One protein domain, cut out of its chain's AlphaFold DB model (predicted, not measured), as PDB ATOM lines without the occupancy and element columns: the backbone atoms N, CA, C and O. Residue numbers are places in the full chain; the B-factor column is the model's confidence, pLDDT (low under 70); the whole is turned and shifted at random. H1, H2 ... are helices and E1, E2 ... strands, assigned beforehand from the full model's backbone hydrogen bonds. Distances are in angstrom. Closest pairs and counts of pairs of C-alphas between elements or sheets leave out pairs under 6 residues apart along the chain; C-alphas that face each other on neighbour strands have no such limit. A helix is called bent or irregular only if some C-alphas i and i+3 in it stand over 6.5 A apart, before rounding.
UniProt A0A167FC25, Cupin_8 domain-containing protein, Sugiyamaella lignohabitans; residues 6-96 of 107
ATOM      1  N   VAL A   6     205.404 263.158 177.805       95.44
ATOM      2  CA  VAL A   6     206.782 263.592 178.022       95.44
ATOM      3  C   VAL A   6     206.887 264.247 179.390       95.44
ATOM      4  O   VAL A   6     205.946 264.907 179.846       95.44
ATOM      5  N   LYS A   7     208.030 264.066 180.050       96.75
ATOM      6  CA  LYS A   7     208.294 264.679 181.353       96.75
ATOM      7  C   LYS A   7     208.852 266.080 181.165       96.75
ATOM      8  O   LYS A   7     209.911 266.268 180.566       96.75
ATOM      9  N   VAL A   8     208.162 267.063 181.726       97.38
ATOM     10  CA  VAL A   8     208.510 268.479 181.607       97.38
ATOM     11  C   VAL A   8     208.828 269.039 182.981       97.38
ATOM     12  O   VAL A   8     208.026 268.942 183.910       97.38
ATOM     13  N   ALA A   9     210.012 269.634 183.090       98.06
ATOM     14  CA  ALA A   9     210.415 270.422 184.236       98.06
ATOM     15  C   ALA A   9     209.766 271.805 184.168       98.06
ATOM     16  O   ALA A   9     209.880 272.504 183.159       98.06
ATOM     17  N   GLU A  10     209.134 272.203 185.265       97.56
ATOM     18  CA  GLU A  10     208.601 273.537 185.483       97.56
ATOM     19  C   GLU A  10     209.405 274.241 186.580       97.56
ATOM     20  O   GLU A  10     209.646 273.700 187.664       97.56
ATOM     21  N   THR A  11     209.832 275.472 186.296       96.81
ATOM     22  CA  THR A  11     210.509 276.328 187.279       96.81
ATOM     23  C   THR A  11     210.086 277.785 187.118       96.81
ATOM     24  O   THR A  11     209.946 278.237 185.983       96.81
ATOM     25  N   PRO A  12     209.985 278.572 188.203       95.06
ATOM     26  CA  PRO A  12     209.643 279.994 188.097       95.06
ATOM     27  C   PRO A  12     210.699 280.840 187.371       95.06
ATOM     28  O   PRO A  12     210.363 281.840 186.749       95.06
ATOM     29  N   TYR A  13     211.981 280.459 187.451       94.00
ATOM     30  CA  TYR A  13     213.092 281.269 186.929       94.00
ATOM     31  C   TYR A  13     213.974 280.541 185.905       94.00
ATOM     32  O   TYR A  13     215.074 281.004 185.616       94.00
ATOM     33  N   GLY A  14     213.532 279.393 185.380       96.00
ATOM     34  CA  GLY A  14     214.301 278.641 184.381       96.00
ATOM     35  C   GLY A  14     215.611 278.062 184.913       96.00
ATOM     36  O   GLY A  14     216.589 277.970 184.177       96.00
ATOM     37  N   ASN A  15     215.661 277.721 186.200       94.81
ATOM     38  CA  ASN A  15     216.883 277.368 186.920       94.81
ATOM     39  C   ASN A  15     216.701 276.088 187.751       94.81
ATOM     40  O   ASN A  15     216.857 276.111 188.973       94.81
ATOM     41  N   ALA A  16     216.349 274.975 187.105       95.44
ATOM     42  CA  ALA A  16     216.291 273.673 187.767       95.44
ATOM     43  C   ALA A  16     217.617 273.362 188.455       95.44
ATOM     44  O   ALA A  16     218.681 273.814 188.020       95.44
ATOM     45  N   ASP A  17     217.523 272.570 189.525       94.88
ATOM     46  CA  ASP A  17     218.685 272.008 190.204       94.88
ATOM     47  C   ASP A  17     219.660 273.129 190.622       94.88
ATOM     48  O   ASP A  17     220.868 273.108 190.378       94.88
ATOM     49  N   SER A  18     219.085 274.176 191.227       93.94
ATOM     50  CA  SER A  18     219.771 275.408 191.609       93.94
ATOM     51  C   SER A  18     219.536 275.734 193.078       93.94
ATOM     52  O   SER A  18     218.424 275.560 193.583       93.94
ATOM     53  N   PRO A  19     220.525 276.334 193.768       92.12
ATOM     54  CA  PRO A  19     220.253 277.007 195.023       92.12
ATOM     55  C   PRO A  19     219.291 278.181 194.801       92.12
ATOM     56  O   PRO A  19     219.450 278.959 193.854       92.12
ATOM     57  N   ILE A  20     218.324 278.326 195.700       87.50
ATOM     58  CA  ILE A  20     217.488 279.510 195.882       87.50
ATOM     59  C   ILE A  20     217.884 280.140 197.221       87.50
ATOM     60  O   ILE A  20     218.177 279.444 198.196       87.50
ATOM     61  N   HIS A  21     217.985 281.472 197.243       84.88
ATOM     62  CA  HIS A  21     218.434 282.252 198.408       84.88
ATOM     63  C   HIS A  21     219.772 281.779 199.014       84.88
ATOM     64  O   HIS A  21     219.999 281.914 200.215       84.88
ATOM     65  N   GLY A  22     220.647 281.176 198.198       81.75
ATOM     66  CA  GLY A  22     221.989 280.733 198.597       81.75
ATOM     67  C   GLY A  22     222.045 279.636 199.666       81.75
ATOM     68  O   GLY A  22     223.129 279.349 200.160       81.75
ATOM     69  N   SER A  23     220.912 279.040 200.041       88.94
ATOM     70  CA  SER A  23     220.820 278.160 201.217       88.94
ATOM     71  C   SER A  23     220.030 276.875 200.982       88.94
ATOM     72  O   SER A  23     220.220 275.915 201.724       88.94
ATOM     73  N   ILE A  24     219.177 276.822 199.956       92.94
ATOM     74  CA  ILE A  24     218.331 275.658 199.679       92.94
ATOM     75  C   ILE A  24     218.498 275.265 198.222       92.94
ATOM     76  O   ILE A  24     218.230 276.072 197.339       92.94
ATOM     77  N   PHE A  25     218.917 274.029 197.971       94.56
ATOM     78  CA  PHE A  25     218.932 273.459 196.630       94.56
ATOM     79  C   PHE A  25     217.525 272.996 196.250       94.56
ATOM     80  O   PHE A  25     216.932 272.184 196.961       94.56
ATOM     81  N   VAL A  26     216.988 273.525 195.151       95.31
ATOM     82  CA  VAL A  26     215.607 273.278 194.732       95.31
ATOM     83  C   VAL A  26     215.594 272.553 193.394       95.31
ATOM     84  O   VAL A  26     216.262 272.954 192.440       95.31
ATOM     85  N   LYS A  27     214.815 271.474 193.349       96.44
ATOM     86  CA  LYS A  27     214.529 270.702 192.142       96.44
ATOM     87  C   LYS A  27     213.332 271.308 191.399       96.44
ATOM     88  O   LYS A  27     212.495 271.939 192.045       96.44
ATOM     89  N   PRO A  28     213.227 271.120 190.076       96.88
ATOM     90  CA  PRO A  28     212.025 271.510 189.349       96.88
ATOM     91  C   PRO A  28     210.816 270.676 189.779       96.88
ATOM     92  O   PRO A  28     210.971 269.536 190.228       96.88
ATOM     93  N   GLU A  29     209.623 271.221 189.562       97.69
ATOM     94  CA  GLU A  29     208.408 270.409 189.537       97.69
ATOM     95  C   GLU A  29     208.388 269.614 188.229       97.69
ATOM     96  O   GLU A  29     208.684 270.167 187.167       97.69
ATOM     97  N   ILE A  30     208.082 268.317 188.290       97.88
ATOM     98  CA  ILE A  30     208.013 267.468 187.097       97.88
ATOM     99  C   ILE A  30     206.558 267.124 186.824       97.88
ATOM    100  O   ILE A  30     205.922 266.415 187.601       97.88
ATOM    101  N   SER A  31     206.071 267.567 185.672       96.06
ATOM    102  CA  SER A  31     204.737 267.248 185.174       96.06
ATOM    103  C   SER A  31     204.830 266.375 183.927       96.06
ATOM    104  O   SER A  31     205.818 266.416 183.192       96.06
ATOM    105  N   GLU A  32     203.805 265.560 183.686       96.56
ATOM    106  CA  GLU A  32     203.666 264.829 182.430       96.56
ATOM    107  C   GLU A  32     202.629 265.530 181.551       96.56
ATOM    108  O   GLU A  32     201.477 265.714 181.945       96.56
ATOM    109  N   MET A  33     203.028 265.896 180.337       96.25
ATOM    110  CA  MET A  33     202.147 266.503 179.341       96.25
ATOM    111  C   MET A  33     202.433 265.922 177.964       96.25
ATOM    112  O   MET A  33     203.346 265.119 177.788       96.25
ATOM    113  N   SER A  34     201.607 266.254 176.984       96.56
ATOM    114  CA  SER A  34     201.871 265.876 175.605       96.56
ATOM    115  C   SER A  34     202.972 266.755 175.000       96.56
ATOM    116  O   SER A  34     203.130 267.920 175.361       96.56
ATOM    117  N   GLY A  35     203.730 266.217 174.044       95.00
ATOM    118  CA  GLY A  35     204.738 267.000 173.325       95.00
ATOM    119  C   GLY A  35     204.157 268.232 172.613       95.00
ATOM    120  O   GLY A  35     204.850 269.228 172.473       95.00
ATOM    121  N   GLY A  36     202.892 268.188 172.187       96.94
ATOM    122  CA  GLY A  36     202.182 269.327 171.602       96.94
ATOM    123  C   GLY A  36     201.939 270.429 172.627       96.94
ATOM    124  O   GLY A  36     202.303 271.568 172.371       96.94
ATOM    125  N   GLU A  37     201.444 270.071 173.815       97.31
ATOM    126  CA  GLU A  37     201.278 271.023 174.924       97.31
ATOM    127  C   GLU A  37     202.615 271.675 175.313       97.31
ATOM    128  O   GLU A  37     202.673 272.886 175.524       97.31
ATOM    129  N   LEU A  38     203.711 270.905 175.345       96.56
ATOM    130  CA  LEU A  38     205.046 271.465 175.574       96.56
ATOM    131  C   LEU A  38     205.427 272.487 174.491       96.56
ATOM    132  O   LEU A  38     205.938 273.554 174.818       96.56
ATOM    133  N   LEU A  39     205.204 272.175 173.212       96.69
ATOM    134  CA  LEU A  39     205.519 273.100 172.120       96.69
ATOM    135  C   LEU A  39     204.686 274.385 172.213       96.69
ATOM    136  O   LEU A  39     205.260 275.467 172.105       96.69
ATOM    137  N   ASP A  40     203.392 274.283 172.522       96.88
ATOM    138  CA  ASP A  40     202.517 275.444 172.724       96.88
ATOM    139  C   ASP A  40     203.029 276.339 173.870       96.88
ATOM    140  O   ASP A  40     203.072 277.570 173.748       96.88
ATOM    141  N   LEU A  41     203.482 275.735 174.978       96.75
ATOM    142  CA  LEU A  41     204.106 276.455 176.094       96.75
ATOM    143  C   LEU A  41     205.426 277.128 175.687       96.75
ATOM    144  O   LEU A  41     205.728 278.232 176.140       96.75
ATOM    145  N   LEU A  42     206.226 276.493 174.835       96.50
ATOM    146  CA  LEU A  42     207.498 277.049 174.375       96.50
ATOM    147  C   LEU A  42     207.306 278.204 173.386       96.50
ATOM    148  O   LEU A  42     208.033 279.196 173.469       96.50
ATOM    149  N   GLU A  43     206.308 278.126 172.505       96.88
ATOM    150  CA  GLU A  43     205.942 279.219 171.595       96.88
ATOM    151  C   GLU A  43     205.533 280.487 172.362       96.88
ATOM    152  O   GLU A  43     205.884 281.604 171.971       96.88
ATOM    153  N   HIS A  44     204.880 280.317 173.516       95.38
ATOM    154  CA  HIS A  44     204.412 281.402 174.382       95.38
ATOM    155  C   HIS A  44     205.317 281.642 175.603       95.38
ATOM    156  O   HIS A  44     204.903 282.272 176.581       95.38
ATOM    157  N   ALA A  45     206.577 281.196 175.559       93.00
ATOM    158  CA  ALA A  45     207.471 281.196 176.720       93.00
ATOM    159  C   ALA A  45     207.662 282.574 177.385       93.00
ATOM    160  O   ALA A  45     207.861 282.643 178.591       93.00
ATOM    161  N   LYS A  46     207.584 283.679 176.629       91.44
ATOM    162  CA  LYS A  46     207.729 285.043 177.181       91.44
ATOM    163  C   LYS A  46     206.520 285.516 177.991       91.44
ATOM    164  O   LYS A  46     206.663 286.432 178.793       91.44
ATOM    165  N   SER A  47     205.342 284.957 177.728       92.94
ATOM    166  CA  SER A  47     204.092 285.294 178.421       92.94
ATOM    167  C   SER A  47     203.746 284.310 179.534       92.94
ATOM    168  O   SER A  47     202.858 284.594 180.333       92.94
ATOM    169  N   ASN A  48     204.430 283.167 179.592       92.19
ATOM    170  CA  ASN A  48     204.188 282.164 180.613       92.19
ATOM    171  C   ASN A  48     204.789 282.584 181.963       92.19
ATOM    172  O   ASN A  48     205.882 283.152 182.002       92.19
ATOM    173  N   PRO A  49     204.096 282.298 183.081       93.31
ATOM    174  CA  PRO A  49     204.578 282.638 184.420       93.31
ATOM    175  C   PRO A  49     205.753 281.758 184.870       93.31
ATOM    176  O   PRO A  49     206.506 282.152 185.758       93.31
ATOM    177  N   SER A  50     205.901 280.587 184.250       96.31
ATOM    178  CA  SER A  50     206.946 279.608 184.524       96.31
ATOM    179  C   SER A  50     207.717 279.276 183.249       96.31
ATOM    180  O   SER A  50     207.212 279.392 182.129       96.31
ATOM    181  N   ALA A  51     208.947 278.806 183.428       97.12
ATOM    182  CA  ALA A  51     209.753 278.212 182.379       97.12
ATOM    183  C   ALA A  51     209.532 276.693 182.332       97.12
ATOM    184  O   ALA A  51     209.661 276.018 183.356       97.12
ATOM    185  N   TYR A  52     209.272 276.183 181.125       97.88
ATOM    186  CA  TYR A  52     209.012 274.772 180.825       97.88
ATOM    187  C   TYR A  52     210.096 274.213 179.909       97.88
ATOM    188  O   TYR A  52     210.487 274.876 178.946       97.88
ATOM    189  N   TYR A  53     210.624 273.035 180.235       97.75
ATOM    190  CA  TYR A  53     211.677 272.396 179.447       97.75
ATOM    191  C   TYR A  53     211.833 270.915 179.790       97.75
ATOM    192  O   TYR A  53     211.620 270.478 180.918       97.75
ATOM    193  N   MET A  54     212.240 270.136 178.799       97.00
ATOM    194  CA  MET A  54     212.712 268.775 178.979       97.00
ATOM    195  C   MET A  54     214.208 268.780 179.272       97.00
ATOM    196  O   MET A  54     215.001 269.287 178.475       97.00
ATOM    197  N   GLN A  55     214.573 268.181 180.403       94.62
ATOM    198  CA  GLN A  55     215.951 268.161 180.899       94.62
ATOM    199  C   GLN A  55     216.379 266.822 181.508       94.62
ATOM    200  O   GLN A  55     217.464 266.711 182.068       94.62
ATOM    201  N   SER A  56     215.519 265.801 181.462       93.94
ATOM    202  CA  SER A  56     215.837 264.513 182.071       93.94
ATOM    203  C   SER A  56     217.071 263.878 181.420       93.94
ATOM    204  O   SER A  56     217.193 263.808 180.198       93.94
ATOM    205  N   GLN A  57     217.987 263.406 182.268       93.50
ATOM    206  CA  GLN A  57     219.239 262.749 181.878       93.50
ATOM    207  C   GLN A  57     219.183 261.244 182.145       93.50
ATOM    208  O   GLN A  57     220.075 260.672 182.761       93.50
ATOM    209  N   ASP A  58     218.092 260.600 181.744       94.12
ATOM    210  CA  ASP A  58     217.818 259.200 182.064       94.12
ATOM    211  C   ASP A  58     217.678 258.309 180.819       94.12
ATOM    212  O   ASP A  58     217.158 257.199 180.919       94.12
ATOM    213  N   GLY A  59     218.121 258.770 179.650       95.44
ATOM    214  CA  GLY A  59     217.917 258.101 178.363       95.44
ATOM    215  C   GLY A  59     216.539 258.398 177.767       95.44
ATOM    216  O   GLY A  59     215.912 257.514 177.177       95.44
ATOM    217  N   ASN A  60     216.028 259.617 177.976       95.25
ATOM    218  CA  ASN A  60     214.637 259.971 177.680       95.25
ATOM    219  C   ASN A  60     214.267 259.824 176.193       95.25
ATOM    220  O   ASN A  60     213.105 259.567 175.884       95.25
ATOM    221  N   LEU A  61     215.232 259.888 175.266       94.69
ATOM    222  CA  LEU A  61     214.959 259.799 173.832       94.69
ATOM    223  C   LEU A  61     214.339 258.443 173.483       94.69
ATOM    224  O   LEU A  61     213.328 258.384 172.790       94.69
ATOM    225  N   HIS A  62     214.897 257.353 174.009       92.88
ATOM    226  CA  HIS A  62     214.386 256.008 173.744       92.88
ATOM    227  C   HIS A  62     213.035 255.749 174.419       92.88
ATOM    228  O   HIS A  62     212.227 254.985 173.895       92.88
ATOM    229  N   LYS A  63     212.786 256.378 175.575       92.06
ATOM    230  CA  LYS A  63     211.589 256.142 176.395       92.06
ATOM    231  C   LYS A  63     210.391 256.971 175.939       92.06
ATOM    232  O   LYS A  63     209.284 256.451 175.858       92.06
ATOM    233  N   GLU A  64     210.618 258.249 175.656       92.12
ATOM    234  CA  GLU A  64     209.568 259.254 175.445       92.12
ATOM    235  C   GLU A  64     209.453 259.659 173.960       92.12
ATOM    236  O   GLU A  64     208.399 260.110 173.513       92.12
ATOM    237  N   PHE A  65     210.505 259.436 173.157       91.00
ATOM    238  CA  PHE A  65     210.609 259.918 171.771       91.00
ATOM    239  C   PHE A  65     211.215 258.894 170.800       91.00
ATOM    240  O   PHE A  65     211.845 259.273 169.811       91.00
ATOM    241  N   SER A  66     210.981 257.595 171.011       91.19
ATOM    242  CA  SER A  66     211.541 256.542 170.147       91.19
ATOM    243  C   SER A  66     211.302 256.729 168.636       91.19
ATOM    244  O   SER A  66     212.190 256.361 167.864       91.19
ATOM    245  N   PRO A  67     210.205 257.359 168.153       92.06
ATOM    246  CA  PRO A  67     210.059 257.636 166.726       92.06
ATOM    247  C   PRO A  67     211.103 258.592 166.124       92.06
ATOM    248  O   PRO A  67     211.243 258.572 164.904       92.06
ATOM    249  N   LEU A  68     211.820 259.395 166.928       93.56
ATOM    250  CA  LEU A  68     212.923 260.261 166.469       93.56
ATOM    251  C   LEU A  68     214.248 259.508 166.299       93.56
ATOM    252  O   LEU A  68     215.181 260.046 165.714       93.56
ATOM    253  N   LEU A  69     214.356 258.260 166.772       93.38
ATOM    254  CA  LEU A  69     215.602 257.486 166.675       93.38
ATOM    255  C   LEU A  69     216.044 257.258 165.225       93.38
ATOM    256  O   LEU A  69     217.232 257.163 164.952       93.38
ATOM    257  N   LYS A  70     215.095 257.208 164.284       94.25
ATOM    258  CA  LYS A  70     215.386 257.089 162.846       94.25
ATOM    259  C   LYS A  70     215.994 258.361 162.237       94.25
ATOM    260  O   LYS A  70     216.513 258.299 161.128       94.25
ATOM    261  N   ASP A  71     215.872 259.496 162.928       95.56
ATOM    262  CA  ASP A  71     216.295 260.817 162.456       95.56
ATOM    263  C   ASP A  71     217.686 261.202 163.005       95.56
ATOM    264  O   ASP A  71     218.201 262.277 162.694       95.56
ATOM    265  N   ILE A  72     218.310 260.328 163.803       93.19
ATOM    266  CA  ILE A  72     219.645 260.516 164.380       93.19
ATOM    267  C   ILE A  72     220.561 259.329 164.035       93.19
ATOM    268  O   ILE A  72     220.070 258.232 163.760       93.19
ATOM    269  N   PRO A  73     221.894 259.506 164.027       90.75
ATOM    270  CA  PRO A  73     222.801 258.380 163.852       90.75
ATOM    271  C   PRO A  73     222.760 257.454 165.078       90.75
ATOM    272  O   PRO A  73     222.601 257.913 166.207       90.75
ATOM    273  N   GLY A  74     222.937 256.148 164.855       85.62
ATOM    274  CA  GLY A  74     222.985 255.159 165.940       85.62
ATOM    275  C   GLY A  74     224.260 255.224 166.791       85.62
ATOM    276  O   GLY A  74     224.258 254.759 167.924       85.62
ATOM    277  N   SER A  75     225.333 255.815 166.262       88.94
ATOM    278  CA  SER A  75     226.603 256.029 166.961       88.94
ATOM    279  C   SER A  75     227.262 257.336 166.513       88.94
ATOM    280  O   SER A  75     226.778 258.021 165.605       88.94
ATOM    281  N   LEU A  76     228.379 257.697 167.144       90.31
ATOM    282  CA  LEU A  76     229.195 258.842 166.749       90.31
ATOM    283  C   LEU A  76     230.510 258.311 166.158       90.31
ATOM    284  O   LEU A  76     231.407 257.976 166.928       90.31
ATOM    285  N   PRO A  77     230.699 258.295 164.820       90.38
ATOM    286  CA  PRO A  77     231.832 257.603 164.189       90.38
ATOM    287  C   PRO A  77     233.223 258.025 164.681       90.38
ATOM    288  O   PRO A  77     234.170 257.247 164.626       90.38
ATOM    289  N   PHE A  78     233.369 259.266 165.154       90.81
ATOM    290  CA  PHE A  78     234.628 259.756 165.719       90.81
ATOM    291  C   PHE A  78     234.916 259.200 167.127       90.81
ATOM    292  O   PHE A  78     236.069 259.185 167.551       90.81
ATOM    293  N   ALA A  79     233.881 258.782 167.854       91.69
ATOM    294  CA  ALA A  79     233.936 258.282 169.222       91.69
ATOM    295  C   ALA A  79     234.069 256.749 169.268       91.69
ATOM    296  O   ALA A  79     234.755 256.225 170.150       91.69
ATOM    297  N   ASP A  80     233.490 256.041 168.293       89.12
ATOM    298  CA  ASP A  80     233.443 254.572 168.236       89.12
ATOM    299  C   ASP A  80     234.816 253.879 168.443       89.12
ATOM    300  O   ASP A  80     234.888 252.928 169.227       89.12
ATOM    301  N   PRO A  81     235.944 254.344 167.852       90.50
ATOM    302  CA  PRO A  81     237.247 253.694 168.046       90.50
ATOM    303  C   PRO A  81     237.804 253.824 169.472       90.50
ATOM    304  O   PRO A  81     238.660 253.031 169.875       90.50
ATOM    305  N   VAL A  82     237.363 254.852 170.202       94.12
ATOM    306  CA  VAL A  82     237.872 255.217 171.529       94.12
ATOM    307  C   VAL A  82     237.043 254.552 172.616       94.12
ATOM    308  O   VAL A  82     237.608 253.912 173.500       94.12
ATOM    309  N   PHE A  83     235.719 254.694 172.542       86.81
ATOM    310  CA  PHE A  83     234.826 254.314 173.633       86.81
ATOM    311  C   PHE A  83     234.326 252.871 173.542       86.81
ATOM    312  O   PHE A  83     233.931 252.347 174.571       86.81
ATOM    313  N   ARG A  84     234.434 252.211 172.374       76.56
ATOM    314  CA  ARG A  84     234.178 250.772 172.106       76.56
ATOM    315  C   ARG A  84     232.819 250.190 172.535       76.56
ATOM    316  O   ARG A  84     232.529 249.069 172.130       76.56
ATOM    317  N   ASP A  85     232.006 250.955 173.249       80.19
ATOM    318  CA  ASP A  85     230.701 250.599 173.785       80.19
ATOM    319  C   ASP A  85     229.634 251.599 173.312       80.19
ATOM    320  O   ASP A  85     229.930 252.740 172.938       80.19
ATOM    321  N   GLU A  86     228.375 251.159 173.323       85.75
ATOM    322  CA  GLU A  86     227.219 252.023 173.073       85.75
ATOM    323  C   GLU A  86     227.022 253.028 174.224       85.75
ATOM    324  O   GLU A  86     227.356 252.729 175.374       85.75
ATOM    325  N   PRO A  87     226.469 254.226 173.953       90.19
ATOM    326  CA  PRO A  87     226.201 255.194 175.008       90.19
ATOM    327  C   PRO A  87     225.199 254.640 176.029       90.19
ATOM    328  O   PRO A  87     224.125 254.168 175.661       90.19
ATOM    329  N   GLU A  88     225.501 254.786 177.323       90.44
ATOM    330  CA  GLU A  88     224.599 254.362 178.410       90.44
ATOM    331  C   GLU A  88     223.256 255.111 178.397       90.44
ATOM    332  O   GLU A  88     222.236 254.593 178.856       90.44
ATOM    333  N   ALA A  89     223.243 256.339 177.871       92.69
ATOM    334  CA  ALA A  89     222.041 257.143 177.713       92.69
ATOM    335  C   ALA A  89     222.140 258.074 176.499       92.69
ATOM    336  O   ALA A  89     223.148 258.748 176.287       92.69
ATOM    337  N   VAL A  90     221.036 258.183 175.759       94.12
ATOM    338  CA  VAL A  90     220.826 259.217 174.739       94.12
ATOM    339  C   VAL A  90     219.650 260.085 175.176       94.12
ATOM    340  O   VAL A  90     218.542 259.586 175.391       94.12
ATOM    341  N   ASN A  91     219.899 261.384 175.338       95.75
ATOM    342  CA  ASN A  91     218.925 262.341 175.858       95.75
ATOM    343  C   ASN A  91     218.545 263.374 174.794       95.75
ATOM    344  O   ASN A  91     219.394 263.868 174.053       95.75
ATOM    345  N   LEU A  92     217.269 263.739 174.777       95.69
ATOM    346  CA  LEU A  92     216.710 264.866 174.055       95.69
ATOM    347  C   LEU A  92     216.436 266.008 175.032       95.69
ATOM    348  O   LEU A  92     215.799 265.823 176.072       95.69
ATOM    349  N   TRP A  93     216.885 267.198 174.650       96.62
ATOM    350  CA  TRP A  93     216.695 268.435 175.394       96.62
ATOM    351  C   TRP A  93     215.830 269.382 174.574       96.62
ATOM    352  O   TRP A  93     216.112 269.618 173.398       96.62
ATOM    353  N   ILE A  94     214.789 269.932 175.193       96.38
ATOM    354  CA  ILE A  94     213.893 270.906 174.562       96.38
ATOM    355  C   ILE A  94     213.575 271.982 175.594       96.38
ATOM    356  O   ILE A  94     213.089 271.671 176.674       96.38
ATOM    357  N   GLY A  95     213.822 273.246 175.276       96.25
ATOM    358  CA  GLY A  95     213.558 274.361 176.180       96.25
ATOM    359  C   GLY A  95     213.541 275.694 175.447       96.25
ATOM    360  O   GLY A  95     213.802 275.762 174.246       96.25
ATOM    361  N   SER A  96     213.231 276.763 176.175       94.75
ATOM    362  CA  SER A  96     213.292 278.134 175.664       94.75
ATOM    363  C   SER A  96     214.584 278.832 176.101       94.75
ATOM    364  O   SER A  96     215.305 278.359 176.984       94.75
TER     365      SER A  96
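What this domain is: This is residues 6 to 96 of the 107 residues of the protein "Cupin_8 domain-containing protein" of Sugiyamaella lignohabitans (UniProt A0A167FC25). A small three-stranded sheet has H1 packed over it, and the hairpin of E2 and E3 carries on beyond one end of E4, while on another side the chain leads by way of H2 and H3 out to H4. Residues 77 to 84 stick out at that far end, and from there a stretch with no named element, residues 84 to 96, comes back to E5. The printed part has 91 residues, with four named helices and five named strands in the order E1 E2 E3 E4 H1 E5 H2 H3 H4; the class is mixed, helices and strands, with 45 residues, under half, in named elements. The larger sheet has the order E4, E1, E5 and is antiparallel. The whole is loose, with a radius of gyration of the C-alphas of 15.9 A, and spans 45 by 34 by 19 A.

How they stand to each other: Start at E1, residues 6 to 11, the inner strand of its sheet. Beside it find E4, residues 29 to 34, antiparallel at 139 degrees, with N 8 and O 31 within hydrogen-bond range at 2.8 A. Its other neighbour is E5, residues 51 to 53, antiparallel at 152 degrees, with N 9 and O 53 at 2.8 A. E2, residues 18 to 20, and E3, residues 24 to 26, form a hairpin, with N 20 and O 24 at 2.8 A; E3 runs on into E4 at 8 degrees. H1, residues 35 to 43, is on the sheet over E1 and E5 at a height over the sheet of 8.9 A, along the strands at 22 degrees to E1 on the local plane; the C-alphas of Leu 42 and Tyr 52 are its closest to E5, 7.0 A. E4, H1 and E5 make a split strand-helix-strand unit, two same-way strands with E1 between them, its crossover right-handed. H2, residues 60 to 64, only grazes the sheet. It and H3, residues 66 to 71, touch only at the corner, only just, with 3 pairs of C-alphas within 8 A, the closest His 62 and Leu 69 at 7.3 A. H4, residues 80 to 83, is apart from H3. In H1 and H2 every O i to N i+4 pair is within hydrogen-bond range, in H3 0 of 2, against 2 of 3 O i to N i+3 pairs; H4 is too short for an O i to N i+4 pair.

Where its parts are: Find C-alpha 6 at (206.782, 263.592, 178.022); from there E1 runs 16.2 A to C-alpha 11. E4 runs 16.0 A from C-alpha 29, and H1 12.4 A from C-alpha 35 at (204.738, 267.000, 173.325). H3 is 10.0 A long and only just irregular, with C-alphas 67 and 70 6.6 A apart. H4 ends at C-alpha 83, (234.826, 254.314, 173.633).

The domain as a whole: Look to Ser 47 and Pro 81 for the two C-alphas farthest apart, 47.0 A. The printed part has no cut, and no link is long. The mean pLDDT of the printed part is 93.5, and no printed residue is under 70.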